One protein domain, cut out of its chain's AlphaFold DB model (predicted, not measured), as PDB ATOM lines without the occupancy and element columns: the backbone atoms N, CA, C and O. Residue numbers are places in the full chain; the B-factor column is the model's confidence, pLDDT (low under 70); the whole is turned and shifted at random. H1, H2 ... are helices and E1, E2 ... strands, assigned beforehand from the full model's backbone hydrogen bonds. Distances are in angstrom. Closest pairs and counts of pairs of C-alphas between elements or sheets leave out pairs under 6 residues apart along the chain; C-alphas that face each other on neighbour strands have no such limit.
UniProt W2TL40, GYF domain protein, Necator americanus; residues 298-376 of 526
ATOM      1  N   LEU A 298     161.313 141.027 253.762       40.31
ATOM      2  CA  LEU A 298     160.451 140.659 252.639       40.31
ATOM      3  C   LEU A 298     159.086 141.283 252.949       40.31
ATOM      4  O   LEU A 298     158.440 140.884 253.919       40.31
ATOM      5  N   VAL A 299     158.694 142.319 252.211       45.41
ATOM      6  CA  VAL A 299     157.360 142.910 252.349       45.41
ATOM      7  C   VAL A 299     156.546 142.509 251.125       45.41
ATOM      8  O   VAL A 299     156.966 142.734 249.996       45.41
ATOM      9  N   SER A 300     155.446 141.829 251.447       44.22
ATOM     10  CA  SER A 300     154.395 141.183 250.667       44.22
ATOM     11  C   SER A 300     154.137 141.622 249.226       44.22
ATOM     12  O   SER A 300     154.243 142.785 248.855       44.22
ATOM     13  N   GLN A 301     153.676 140.630 248.458       53.97
ATOM     14  CA  GLN A 301     152.866 140.758 247.246       53.97
ATOM     15  C   GLN A 301     151.942 141.984 247.318       53.97
ATOM     16  O   GLN A 301     151.253 142.159 248.315       53.97
ATOM     17  N   ILE A 302     151.901 142.808 246.267       56.28
ATOM     18  CA  ILE A 302     150.933 143.909 246.183       56.28
ATOM     19  C   ILE A 302     149.536 143.291 246.108       56.28
ATOM     20  O   ILE A 302     149.205 142.609 245.126       56.28
ATOM     21  N   PHE A 303     148.732 143.536 247.140       61.31
ATOM     22  CA  PHE A 303     147.345 143.109 247.183       61.31
ATOM     23  C   PHE A 303     146.398 144.226 246.744       61.31
ATOM     24  O   PHE A 303     146.540 145.394 247.118       61.31
ATOM     25  N   PHE A 304     145.395 143.844 245.962       66.94
ATOM     26  CA  PHE A 304     144.352 144.725 245.462       66.94
ATOM     27  C   PHE A 304     143.007 144.371 246.083       66.94
ATOM     28  O   PHE A 304     142.695 143.205 246.339       66.94
ATOM     29  N   LEU A 305     142.191 145.400 246.291       70.69
ATOM     30  CA  LEU A 305     140.778 145.266 246.603       70.69
ATOM     31  C   LEU A 305     139.972 145.893 245.473       70.69
ATOM     32  O   LEU A 305     140.335 146.956 244.962       70.69
ATOM     33  N   PHE A 306     138.852 145.273 245.120       67.38
ATOM     34  CA  PHE A 306     137.898 145.851 244.183       67.38
ATOM     35  C   PHE A 306     136.499 145.903 244.790       67.38
ATOM     36  O   PHE A 306     136.168 145.167 245.722       67.38
ATOM     37  N   CYS A 307     135.685 146.830 244.295       67.62
ATOM     38  CA  CYS A 307     134.323 147.026 244.772       67.62
ATOM     39  C   CYS A 307     133.323 146.663 243.675       67.62
ATOM     40  O   CYS A 307     133.423 147.167 242.555       67.62
ATOM     41  N   ILE A 308     132.316 145.859 244.022       57.72
ATOM     42  CA  ILE A 308     131.126 145.666 243.185       57.72
ATOM     43  C   ILE A 308     129.949 146.372 243.862       57.72
ATOM     44  O   ILE A 308     129.737 146.230 245.065       57.72
ATOM     45  N   SER A 309     129.186 147.154 243.097       52.62
ATOM     46  CA  SER A 309     127.950 147.776 243.576       52.62
ATOM     47  C   SER A 309     126.775 146.841 243.300       52.62
ATOM     48  O   SER A 309     126.429 146.621 242.139       52.62
ATOM     49  N   HIS A 310     126.147 146.307 244.349       49.75
ATOM     50  CA  HIS A 310     124.876 145.591 244.234       49.75
ATOM     51  C   HIS A 310     123.789 146.391 244.944       49.75
ATOM     52  O   HIS A 310     123.814 146.537 246.162       49.75
ATOM     53  N   ALA A 311     122.842 146.926 244.166       49.91
ATOM     54  CA  ALA A 311     121.552 147.445 244.628       49.91
ATOM     55  C   ALA A 311     121.580 148.171 245.994       49.91
ATOM     56  O   ALA A 311     120.800 147.841 246.880       49.91
ATOM     57  N   THR A 312     122.446 149.189 246.127       49.78
ATOM     58  CA  THR A 312     122.642 150.093 247.291       49.78
ATOM     59  C   THR A 312     123.552 149.631 248.440       49.78
ATOM     60  O   THR A 312     123.755 150.405 249.374       49.78
ATOM     61  N   LEU A 313     124.208 148.469 248.345       45.78
ATOM     62  CA  LEU A 313     125.290 148.071 249.258       45.78
ATOM     63  C   LEU A 313     126.633 147.966 248.515       45.78
ATOM     64  O   LEU A 313     126.733 147.353 247.453       45.78
ATOM     65  N   LEU A 314     127.668 148.589 249.088       56.88
ATOM     66  CA  LEU A 314     129.053 148.496 248.617       56.88
ATOM     67  C   LEU A 314     129.733 147.321 249.319       56.88
ATOM     68  O   LEU A 314     129.971 147.372 250.526       56.88
ATOM     69  N   THR A 315     130.041 146.270 248.565       56.00
ATOM     70  CA  THR A 315     130.819 145.129 249.060       56.00
ATOM     71  C   THR A 315     132.249 145.219 248.548       56.00
ATOM     72  O   THR A 315     132.481 145.223 247.336       56.00
ATOM     73  N   PHE A 316     133.204 145.280 249.476       69.81
ATOM     74  CA  PHE A 316     134.631 145.204 249.169       69.81
ATOM     75  C   PHE A 316     135.072 143.746 249.086       69.81
ATOM     76  O   PHE A 316     134.742 142.952 249.965       69.81
ATOM     77  N   GLN A 317     135.826 143.409 248.043       63.97
ATOM     78  CA  GLN A 317     136.290 142.054 247.783       63.97
ATOM     79  C   GLN A 317     137.822 142.054 247.648       63.97
ATOM     80  O   GLN A 317     138.386 142.897 246.945       63.97
ATOM     81  N   GLY A 318     138.490 141.159 248.381       69.25
ATOM     82  CA  GLY A 318     139.952 141.067 248.500       69.25
ATOM     83  C   GLY A 318     140.407 140.754 249.933       69.25
ATOM     84  O   GLY A 318     139.552 140.523 250.793       69.25
ATOM     85  N   PRO A 319     141.724 140.762 250.220       72.62
ATOM     86  CA  PRO A 319     142.835 141.114 249.325       72.62
ATOM     87  C   PRO A 319     143.132 140.041 248.264       72.62
ATOM     88  O   PRO A 319     143.127 138.856 248.576       72.62
ATOM     89  N   TYR A 320     143.436 140.464 247.033       71.38
ATOM     90  CA  TYR A 320     143.841 139.581 245.929       71.38
ATOM     91  C   TYR A 320     145.218 139.942 245.399       71.38
ATOM     92  O   TYR A 320     145.540 141.122 245.250       71.38
ATOM     93  N   ALA A 321     146.030 138.937 245.092       73.81
ATOM     94  CA  ALA A 321     147.350 139.171 244.532       73.81
ATOM     95  C   ALA A 321     147.234 139.769 243.119       73.81
ATOM     96  O   ALA A 321     146.319 139.444 242.358       73.81
ATOM     97  N   ALA A 322     148.213 140.585 242.716       75.06
ATOM     98  CA  ALA A 322     148.280 141.159 241.366       75.06
ATOM     99  C   ALA A 322     148.095 140.106 240.246       75.06
ATOM    100  O   ALA A 322     147.443 140.368 239.235       75.06
ATOM    101  N   LYS A 323     148.604 138.882 240.450       69.25
ATOM    102  CA  LYS A 323     148.452 137.761 239.510       69.25
ATOM    103  C   LYS A 323     146.989 137.338 239.313       69.25
ATOM    104  O   LYS A 323     146.588 137.091 238.181       69.25
ATOM    105  N   GLU A 324     146.200 137.268 240.383       69.19
ATOM    106  CA  GLU A 324     144.784 136.870 240.327       69.19
ATOM    107  C   GLU A 324     143.950 137.945 239.628       69.19
ATOM    108  O   GLU A 324     143.188 137.662 238.704       69.19
ATOM    109  N   MET A 325     144.190 139.207 239.990       78.38
ATOM    110  CA  MET A 325     143.548 140.361 239.359       78.38
ATOM    111  C   MET A 325     143.841 140.439 237.856       78.38
ATOM    112  O   MET A 325     142.939 140.707 237.064       78.38
ATOM    113  N   MET A 326     145.084 140.147 237.454       78.00
ATOM    114  CA  MET A 326     145.484 140.062 236.048       78.00
ATOM    115  C   MET A 326     144.707 138.981 235.292       78.00
ATOM    116  O   MET A 326     144.210 139.247 234.198       78.00
ATOM    117  N   MET A 327     144.590 137.779 235.869       72.00
ATOM    118  CA  MET A 327     143.848 136.675 235.252       72.00
ATOM    119  C   MET A 327     142.393 137.076 234.990       72.00
ATOM    120  O   MET A 327     141.901 136.905 233.878       72.00
ATOM    121  N   TRP A 328     141.725 137.699 235.962       77.69
ATOM    122  CA  TRP A 328     140.340 138.145 235.790       77.69
ATOM    123  C   TRP A 328     140.176 139.258 234.753       77.69
ATOM    124  O   TRP A 328     139.199 139.249 234.001       77.69
ATOM    125  N   THR A 329     141.133 140.183 234.646       76.06
ATOM    126  CA  THR A 329     141.132 141.183 233.569       76.06
ATOM    127  C   THR A 329     141.317 140.547 232.191       76.06
ATOM    128  O   THR A 329     140.572 140.881 231.274       76.06
ATOM    129  N   GLN A 330     142.255 139.606 232.033       73.88
ATOM    130  CA  GLN A 330     142.507 138.932 230.751       73.88
ATOM    131  C   GLN A 330     141.335 138.054 230.302       73.88
ATOM    132  O   GLN A 330     141.028 137.992 229.115       73.88
ATOM    133  N   SER A 331     140.647 137.416 231.248       71.94
ATOM    134  CA  SER A 331     139.442 136.626 230.981       71.94
ATOM    135  C   SER A 331     138.180 137.478 230.774       71.94
ATOM    136  O   SER A 331     137.102 136.926 230.567       71.94
ATOM    137  N   GLY A 332     138.291 138.811 230.818       78.75
ATOM    138  CA  GLY A 332     137.191 139.733 230.527       78.75
ATOM    139  C   GLY A 332     136.173 139.910 231.658       78.75
ATOM    140  O   GLY A 332     135.112 140.486 231.427       78.75
ATOM    141  N   TYR A 333     136.473 139.453 232.880       76.62
ATOM    142  CA  TYR A 333     135.600 139.658 234.045       76.62
ATOM    143  C   TYR A 333     135.591 141.114 234.520       76.62
ATOM    144  O   TYR A 333     134.612 141.566 235.115       76.62
ATOM    145  N   PHE A 334     136.673 141.854 234.265       84.62
ATOM    146  CA  PHE A 334     136.817 143.256 234.649       84.62
ATOM    147  C   PHE A 334     136.732 144.176 233.436       84.62
ATOM    148  O   PHE A 334     137.236 143.869 232.361       84.62
ATOM    149  N   ASN A 335     136.111 145.333 233.637       81.38
ATOM    150  CA  ASN A 335     136.037 146.404 232.652       81.38
ATOM    151  C   ASN A 335     136.677 147.679 233.219       81.38
ATOM    152  O   ASN A 335     136.903 147.789 234.425       81.38
ATOM    153  N   ASP A 336     136.923 148.664 232.357       81.12
ATOM    154  CA  ASP A 336     137.622 149.902 232.724       81.12
ATOM    155  C   ASP A 336     136.918 150.726 233.810       81.12
ATOM    156  O   ASP A 336     137.558 151.564 234.440       81.12
ATOM    157  N   SER A 337     135.624 150.495 234.056       80.38
ATOM    158  CA  SER A 337     134.854 151.190 235.094       80.38
ATOM    159  C   SER A 337     134.968 150.557 236.483       80.38
ATOM    160  O   SER A 337     134.497 151.143 237.459       80.38
ATOM    161  N   LEU A 338     135.597 149.381 236.590       83.94
ATOM    162  CA  LEU A 338     135.788 148.696 237.862       83.94
ATOM    163  C   LEU A 338     136.638 149.547 238.804       83.94
ATOM    164  O   LEU A 338     137.741 149.962 238.454       83.94
ATOM    165  N   LEU A 339     136.139 149.757 240.017       83.00
ATOM    166  CA  LEU A 339     136.855 150.467 241.065       83.00
ATOM    167  C   LEU A 339     137.805 149.518 241.790       83.00
ATOM    168  O   LEU A 339     137.362 148.553 242.417       83.00
ATOM    169  N   ILE A 340     139.095 149.832 241.734       81.69
ATOM    170  CA  ILE A 340     140.174 149.081 242.369       81.69
ATOM    171  C   ILE A 340     141.056 150.008 243.205       81.69
ATOM    172  O   ILE A 340     141.169 151.206 242.923       81.69
ATOM    173  N   ARG A 341     141.687 149.445 244.232       80.06
ATOM    174  CA  ARG A 341     142.743 150.111 244.994       80.06
ATOM    175  C   ARG A 341     143.799 149.130 245.484       80.06
ATOM    176  O   ARG A 341     143.494 147.948 245.657       80.06
ATOM    177  N   THR A 342     145.002 149.617 245.748       77.50
ATOM    178  CA  THR A 342     146.017 148.880 246.507       77.50
ATOM    179  C   THR A 342     145.684 148.890 247.999       77.50
ATOM    180  O   THR A 342     144.901 149.705 248.498       77.50
ATOM    181  N   GLU A 343     146.286 147.975 248.754       69.31
ATOM    182  CA  GLU A 343     146.164 147.965 250.216       69.31
ATOM    183  C   GLU A 343     146.739 149.229 250.889       69.31
ATOM    184  O   GLU A 343     146.336 149.570 251.999       69.31
ATOM    185  N   HIS A 344     147.636 149.946 250.203       67.62
ATOM    186  CA  HIS A 344     148.350 151.114 250.721       67.62
ATOM    187  C   HIS A 344     147.664 152.452 250.429       67.62
ATOM    188  O   HIS A 344     148.189 153.503 250.796       67.62
ATOM    189  N   GLU A 345     146.500 152.436 249.785       70.56
ATOM    190  CA  GLU A 345     145.724 153.637 249.506       70.56
ATOM    191  C   GLU A 345     144.277 153.474 249.989       70.56
ATOM    192  O   GLU A 345     143.680 152.400 249.908       70.56
ATOM    193  N   GLU A 346     143.696 154.549 250.520       68.88
ATOM    194  CA  GLU A 346     142.311 154.542 251.017       68.88
ATOM    195  C   GLU A 346     141.286 154.760 249.893       68.88
ATOM    196  O   GLU A 346     140.102 154.449 250.039       68.88
ATOM    197  N   ARG A 347     141.729 155.314 248.759       73.75
ATOM    198  CA  ARG A 347     140.861 155.769 247.674       73.75
ATOM    199  C   ARG A 347     140.800 154.752 246.541       73.75
ATOM    200  O   ARG A 347     141.817 154.239 246.104       73.75
ATOM    201  N   PHE A 348     139.593 154.524 246.033       79.81
ATOM    202  CA  PHE A 348     139.375 153.727 244.831       79.81
ATOM    203  C   PHE A 348     139.518 154.576 243.569       79.81
ATOM    204  O   PHE A 348     139.009 155.697 243.501       79.81
ATOM    205  N   HIS A 349     140.154 153.989 242.563       81.25
ATOM    206  CA  HIS A 349     140.279 154.530 241.216       81.25
ATOM    207  C   HIS A 349     139.759 153.505 240.215       81.25
ATOM    208  O   HIS A 349     139.750 152.302 240.479       81.25
ATOM    209  N   THR A 350     139.298 153.969 239.062       85.31
ATOM    210  CA  THR A 350     138.831 153.049 238.023       85.31
ATOM    211  C   THR A 350     140.014 152.328 237.375       85.31
ATOM    212  O   THR A 350     141.105 152.889 237.236       85.31
ATOM    213  N   LEU A 351     139.818 151.080 236.946       82.88
ATOM    214  CA  LEU A 351     140.836 150.303 236.234       82.88
ATOM    215  C   LEU A 351     141.326 151.033 234.968       82.88
ATOM    216  O   LEU A 351     142.512 150.972 234.634       82.88
ATOM    217  N   GLY A 352     140.450 151.791 234.303       82.19
ATOM    218  CA  GLY A 352     140.807 152.644 233.168       82.19
ATOM    219  C   GLY A 352     141.730 153.810 233.541       82.19
ATOM    220  O   GLY A 352     142.687 154.094 232.818       82.19
ATOM    221  N   GLU A 353     141.507 154.468 234.685       83.56
ATOM    222  CA  GLU A 353     142.406 155.522 235.186       83.56
ATOM    223  C   GLU A 353     143.795 154.965 235.490       83.56
ATOM    224  O   GLU A 353     144.798 155.529 235.047       83.56
ATOM    225  N   TRP A 354     143.845 153.824 236.176       83.31
ATOM    226  CA  TRP A 354     145.078 153.096 236.453       83.31
ATOM    227  C   TRP A 354     145.850 152.753 235.183       83.31
ATOM    228  O   TRP A 354     147.040 153.054 235.071       83.31
ATOM    229  N   THR A 355     145.159 152.184 234.198       83.19
ATOM    230  CA  THR A 355     145.749 151.786 232.914       83.19
ATOM    231  C   THR A 355     146.307 152.989 232.156       83.19
ATOM    232  O   THR A 355     147.385 152.923 231.562       83.19
ATOM    233  N   ARG A 356     145.621 154.136 232.223       84.19
ATOM    234  CA  ARG A 356     146.079 155.382 231.601       84.19
ATOM    235  C   ARG A 356     147.374 155.899 232.220       84.19
ATOM    236  O   ARG A 356     148.284 156.278 231.486       84.19
ATOM    237  N   VAL A 357     147.459 155.918 233.549       81.06
ATOM    238  CA  VAL A 357     148.655 156.385 234.270       81.06
ATOM    239  C   VAL A 357     149.831 155.423 234.082       81.06
ATOM    240  O   VAL A 357     150.975 155.856 233.989       81.06
ATOM    241  N   CYS A 358     149.552 154.134 233.904       78.25
ATOM    242  CA  CYS A 358     150.542 153.103 233.599       78.25
ATOM    243  C   CYS A 358     150.962 153.055 232.110       78.25
ATOM    244  O   CYS A 358     151.553 152.071 231.661       78.25
ATOM    245  N   GLY A 359     150.651 154.088 231.316       77.50
ATOM    246  CA  GLY A 359     151.066 154.177 229.911       77.50
ATOM    247  C   GLY A 359     150.366 153.176 228.988       77.50
ATOM    248  O   GLY A 359     150.968 152.705 228.025       77.50
ATOM    249  N   GLY A 360     149.114 152.823 229.288       75.31
ATOM    250  CA  GLY A 360     148.314 151.866 228.515       75.31
ATOM    251  C   GLY A 360     148.495 150.408 228.940       75.31
ATOM    252  O   GLY A 360     147.876 149.525 228.352       75.31
ATOM    253  N   LYS A 361     149.320 150.140 229.958       75.88
ATOM    254  CA  LYS A 361     149.462 148.813 230.568       75.88
ATOM    255  C   LYS A 361     148.560 148.702 231.788       75.88
ATOM    256  O   LYS A 361     148.410 149.660 232.535       75.88
ATOM    257  N   VAL A 362     147.990 147.526 232.016       79.25
ATOM    258  CA  VAL A 362     147.223 147.253 233.239       79.25
ATOM    259  C   VAL A 362     148.139 147.314 234.475       79.25
ATOM    260  O   VAL A 362     149.300 146.908 234.396       79.25
ATOM    261  N   PRO A 363     147.651 147.803 235.628       76.00
ATOM    262  CA  PRO A 363     148.495 148.082 236.797       76.00
ATOM    263  C   PRO A 363     149.136 146.826 237.412       76.00
ATOM    264  O   PRO A 363     150.174 146.922 238.056       76.00
ATOM    265  N   PHE A 364     148.571 145.638 237.179       81.00
ATOM    266  CA  PHE A 364     148.994 144.396 237.839       81.00
ATOM    267  C   PHE A 364     150.313 143.785 237.316       81.00
ATOM    268  O   PHE A 364     150.791 142.808 237.883       81.00
ATOM    269  N   VAL A 365     150.901 144.333 236.242       67.62
ATOM    270  CA  VAL A 365     152.236 143.940 235.722       67.62
ATOM    271  C   VAL A 365     153.358 144.883 236.150       67.62
ATOM    272  O   VAL A 365     154.514 144.673 235.785       67.62
ATOM    273  N   LEU A 366     153.036 145.944 236.887       64.81
ATOM    274  CA  LEU A 366     153.994 146.961 237.299       64.81
ATOM    275  C   LEU A 366     154.163 146.936 238.831       64.81
ATOM    276  O   LEU A 366     153.206 146.628 239.542       64.81
ATOM    277  N   PRO A 367     155.351 147.275 239.367       65.12
ATOM    278  CA  PRO A 367     155.586 147.359 240.811       65.12
ATOM    279  C   PRO A 367     154.976 148.653 241.376       65.12
ATOM    280  O   PRO A 367     155.679 149.602 241.723       65.12
ATOM    281  N   VAL A 368     153.646 148.719 241.398       66.44
ATOM    282  CA  VAL A 368     152.879 149.920 241.739       66.44
ATOM    283  C   VAL A 368     152.395 149.857 243.180       66.44
ATOM    284  O   VAL A 368     151.649 148.958 243.548       66.44
ATOM    285  N   VAL A 369     152.790 150.843 243.989       68.88
ATOM    286  CA  VAL A 369     152.407 150.917 245.410       68.88
ATOM    287  C   VAL A 369     151.169 151.799 245.624       68.88
ATOM    288  O   VAL A 369     150.293 151.441 246.408       68.88
ATOM    289  N   SER A 370     151.061 152.931 244.918       74.88
ATOM    290  CA  SER A 370     149.901 153.837 244.972       74.88
ATOM    291  C   SER A 370     149.784 154.699 243.715       74.88
ATOM    292  O   SER A 370     150.775 154.914 243.009       74.88
ATOM    293  N   MET A 371     148.586 155.227 243.450       73.56
ATOM    294  CA  MET A 371     148.325 156.037 242.251       73.56
ATOM    295  C   MET A 371     149.136 157.341 242.260       73.56
ATOM    296  O   MET A 371     149.693 157.760 241.245       73.56
ATOM    297  N   GLU A 372     149.278 157.958 243.435       72.69
ATOM    298  CA  GLU A 372     150.044 159.197 243.622       72.69
ATOM    299  C   GLU A 372     151.542 159.013 243.342       72.69
ATOM    300  O   GLU A 372     152.181 159.909 242.785       72.69
ATOM    301  N   SER A 373     152.087 157.831 243.650       68.75
ATOM    302  CA  SER A 373     153.499 157.513 243.401       68.75
ATOM    303  C   SER A 373     153.834 157.453 241.908       68.75
ATOM    304  O   SER A 373     154.971 157.726 241.531       68.75
ATOM    305  N   LEU A 374     152.862 157.122 241.047       68.31
ATOM    306  CA  LEU A 374     153.070 157.049 239.595       68.31
ATOM    307  C   LEU A 374     152.900 158.397 238.891       68.31
ATOM    308  O   LEU A 374     153.553 158.648 237.881       68.31
ATOM    309  N   VAL A 375     152.011 159.255 239.390       67.88
ATOM    310  CA  VAL A 375     151.662 160.529 238.738       67.88
ATOM    311  C   VAL A 375     152.687 161.634 239.050       67.88
ATOM    312  O   VAL A 375     152.851 162.567 238.260       67.88
ATOM    313  N   GLY A 376     153.416 161.517 240.169       58.75
ATOM    314  CA  GLY A 376     154.389 162.511 240.628       58.75
ATOM    315  C   GLY A 376     153.759 163.881 240.966       58.75
ATOM    316  O   GLY A 376     152.578 164.117 240.711       58.75
TER     317      GLY A 376
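What this domain is: This is residues 298 to 376 of the 526 residues of the protein "GYF domain protein" of Necator americanus (UniProt W2TL40). A long antiparallel hairpin of two strands, E1 and E2, reaches out from a small body, and near its other end the short strand E3 is added beside E1 to make a three-stranded sheet. H1 packs on one face of this sheet with residues 322 to 325, H2 meets it only glancingly near E3, and H3 packs on H2. The printed part has 79 residues with three named strands and three named helices, in the order E1, E2, H1, E3, H2, H3; the sheet runs E2, E1, E3, antiparallel throughout, and the class is mixed, helices and strands. The whole is compact, with a radius of gyration of the C-alphas of 12.1 A and spans of 36 by 28 by 24 A.

Where its parts are: E1, residues 303 to 310, begins with C-alpha 303 at (147.345, 143.109, 247.183) and is 22.8 A long from first to last C-alpha. E2, residues 313 to 321, is the longest strand, at 24.3 A. E3 is residues 339 to 342. H1, residues 322 to 330, is the longest helix, 12.3 A from C-alpha 322 at (148.280, 141.159, 241.366) to C-alpha 330. H2 is residues 351 to 357. H3, residues 371 to 375, ends with C-alpha 375 at (151.662, 160.529, 238.738).

How they stand to each other: In the sheet, E1 is the inner strand, and E2 and E3 are edge strands. E1 and E2 form a hairpin, their directions 156 degrees apart, with N 306 and O 317 at 3.0 A and N 317 and O 306 at 2.9 A, within hydrogen-bond range. E1 and E3 are antiparallel at 156 degrees, with N 305 and O 341 at 2.9 A and N 341 and O 305 at 2.9 A. Residues 339 to 340 of E3 also pair, antiparallel, with residues 349 to 350. H1 is on the sheet at a height of 11.1 A, over E1, and runs along the strands at 19 degrees to E1 on the local plane; the closest C-alphas of E1 and H1 are those of Phe 303 and Ala 322, 6.2 A apart. E2, H1 and E3 form a split strand-helix-strand unit, two strands running the same way with E1 between them in the sheet, and its crossover is right-handed. H2 only grazes the sheet, with residues 351 to 354. H2 and H3 touch, the closest C-alphas being those of Val 357 and Val 375, 6.8 A apart. H3 is not on the sheet, and H1 is apart from H2 and H3. In H1, H2 and H3 every O i to N i+4 pair is within hydrogen-bond range.

The domain as a whole: The two C-alphas farthest apart are those of Leu 298 and Ala 311, at 40.3 A. The printed part has no cut. The link from H2 to H3, residues 358 to 370, is long. The mean pLDDT of the printed part is 70.7, and 34 residues are under 70, among them residues 298 to 304 and 306 to 318.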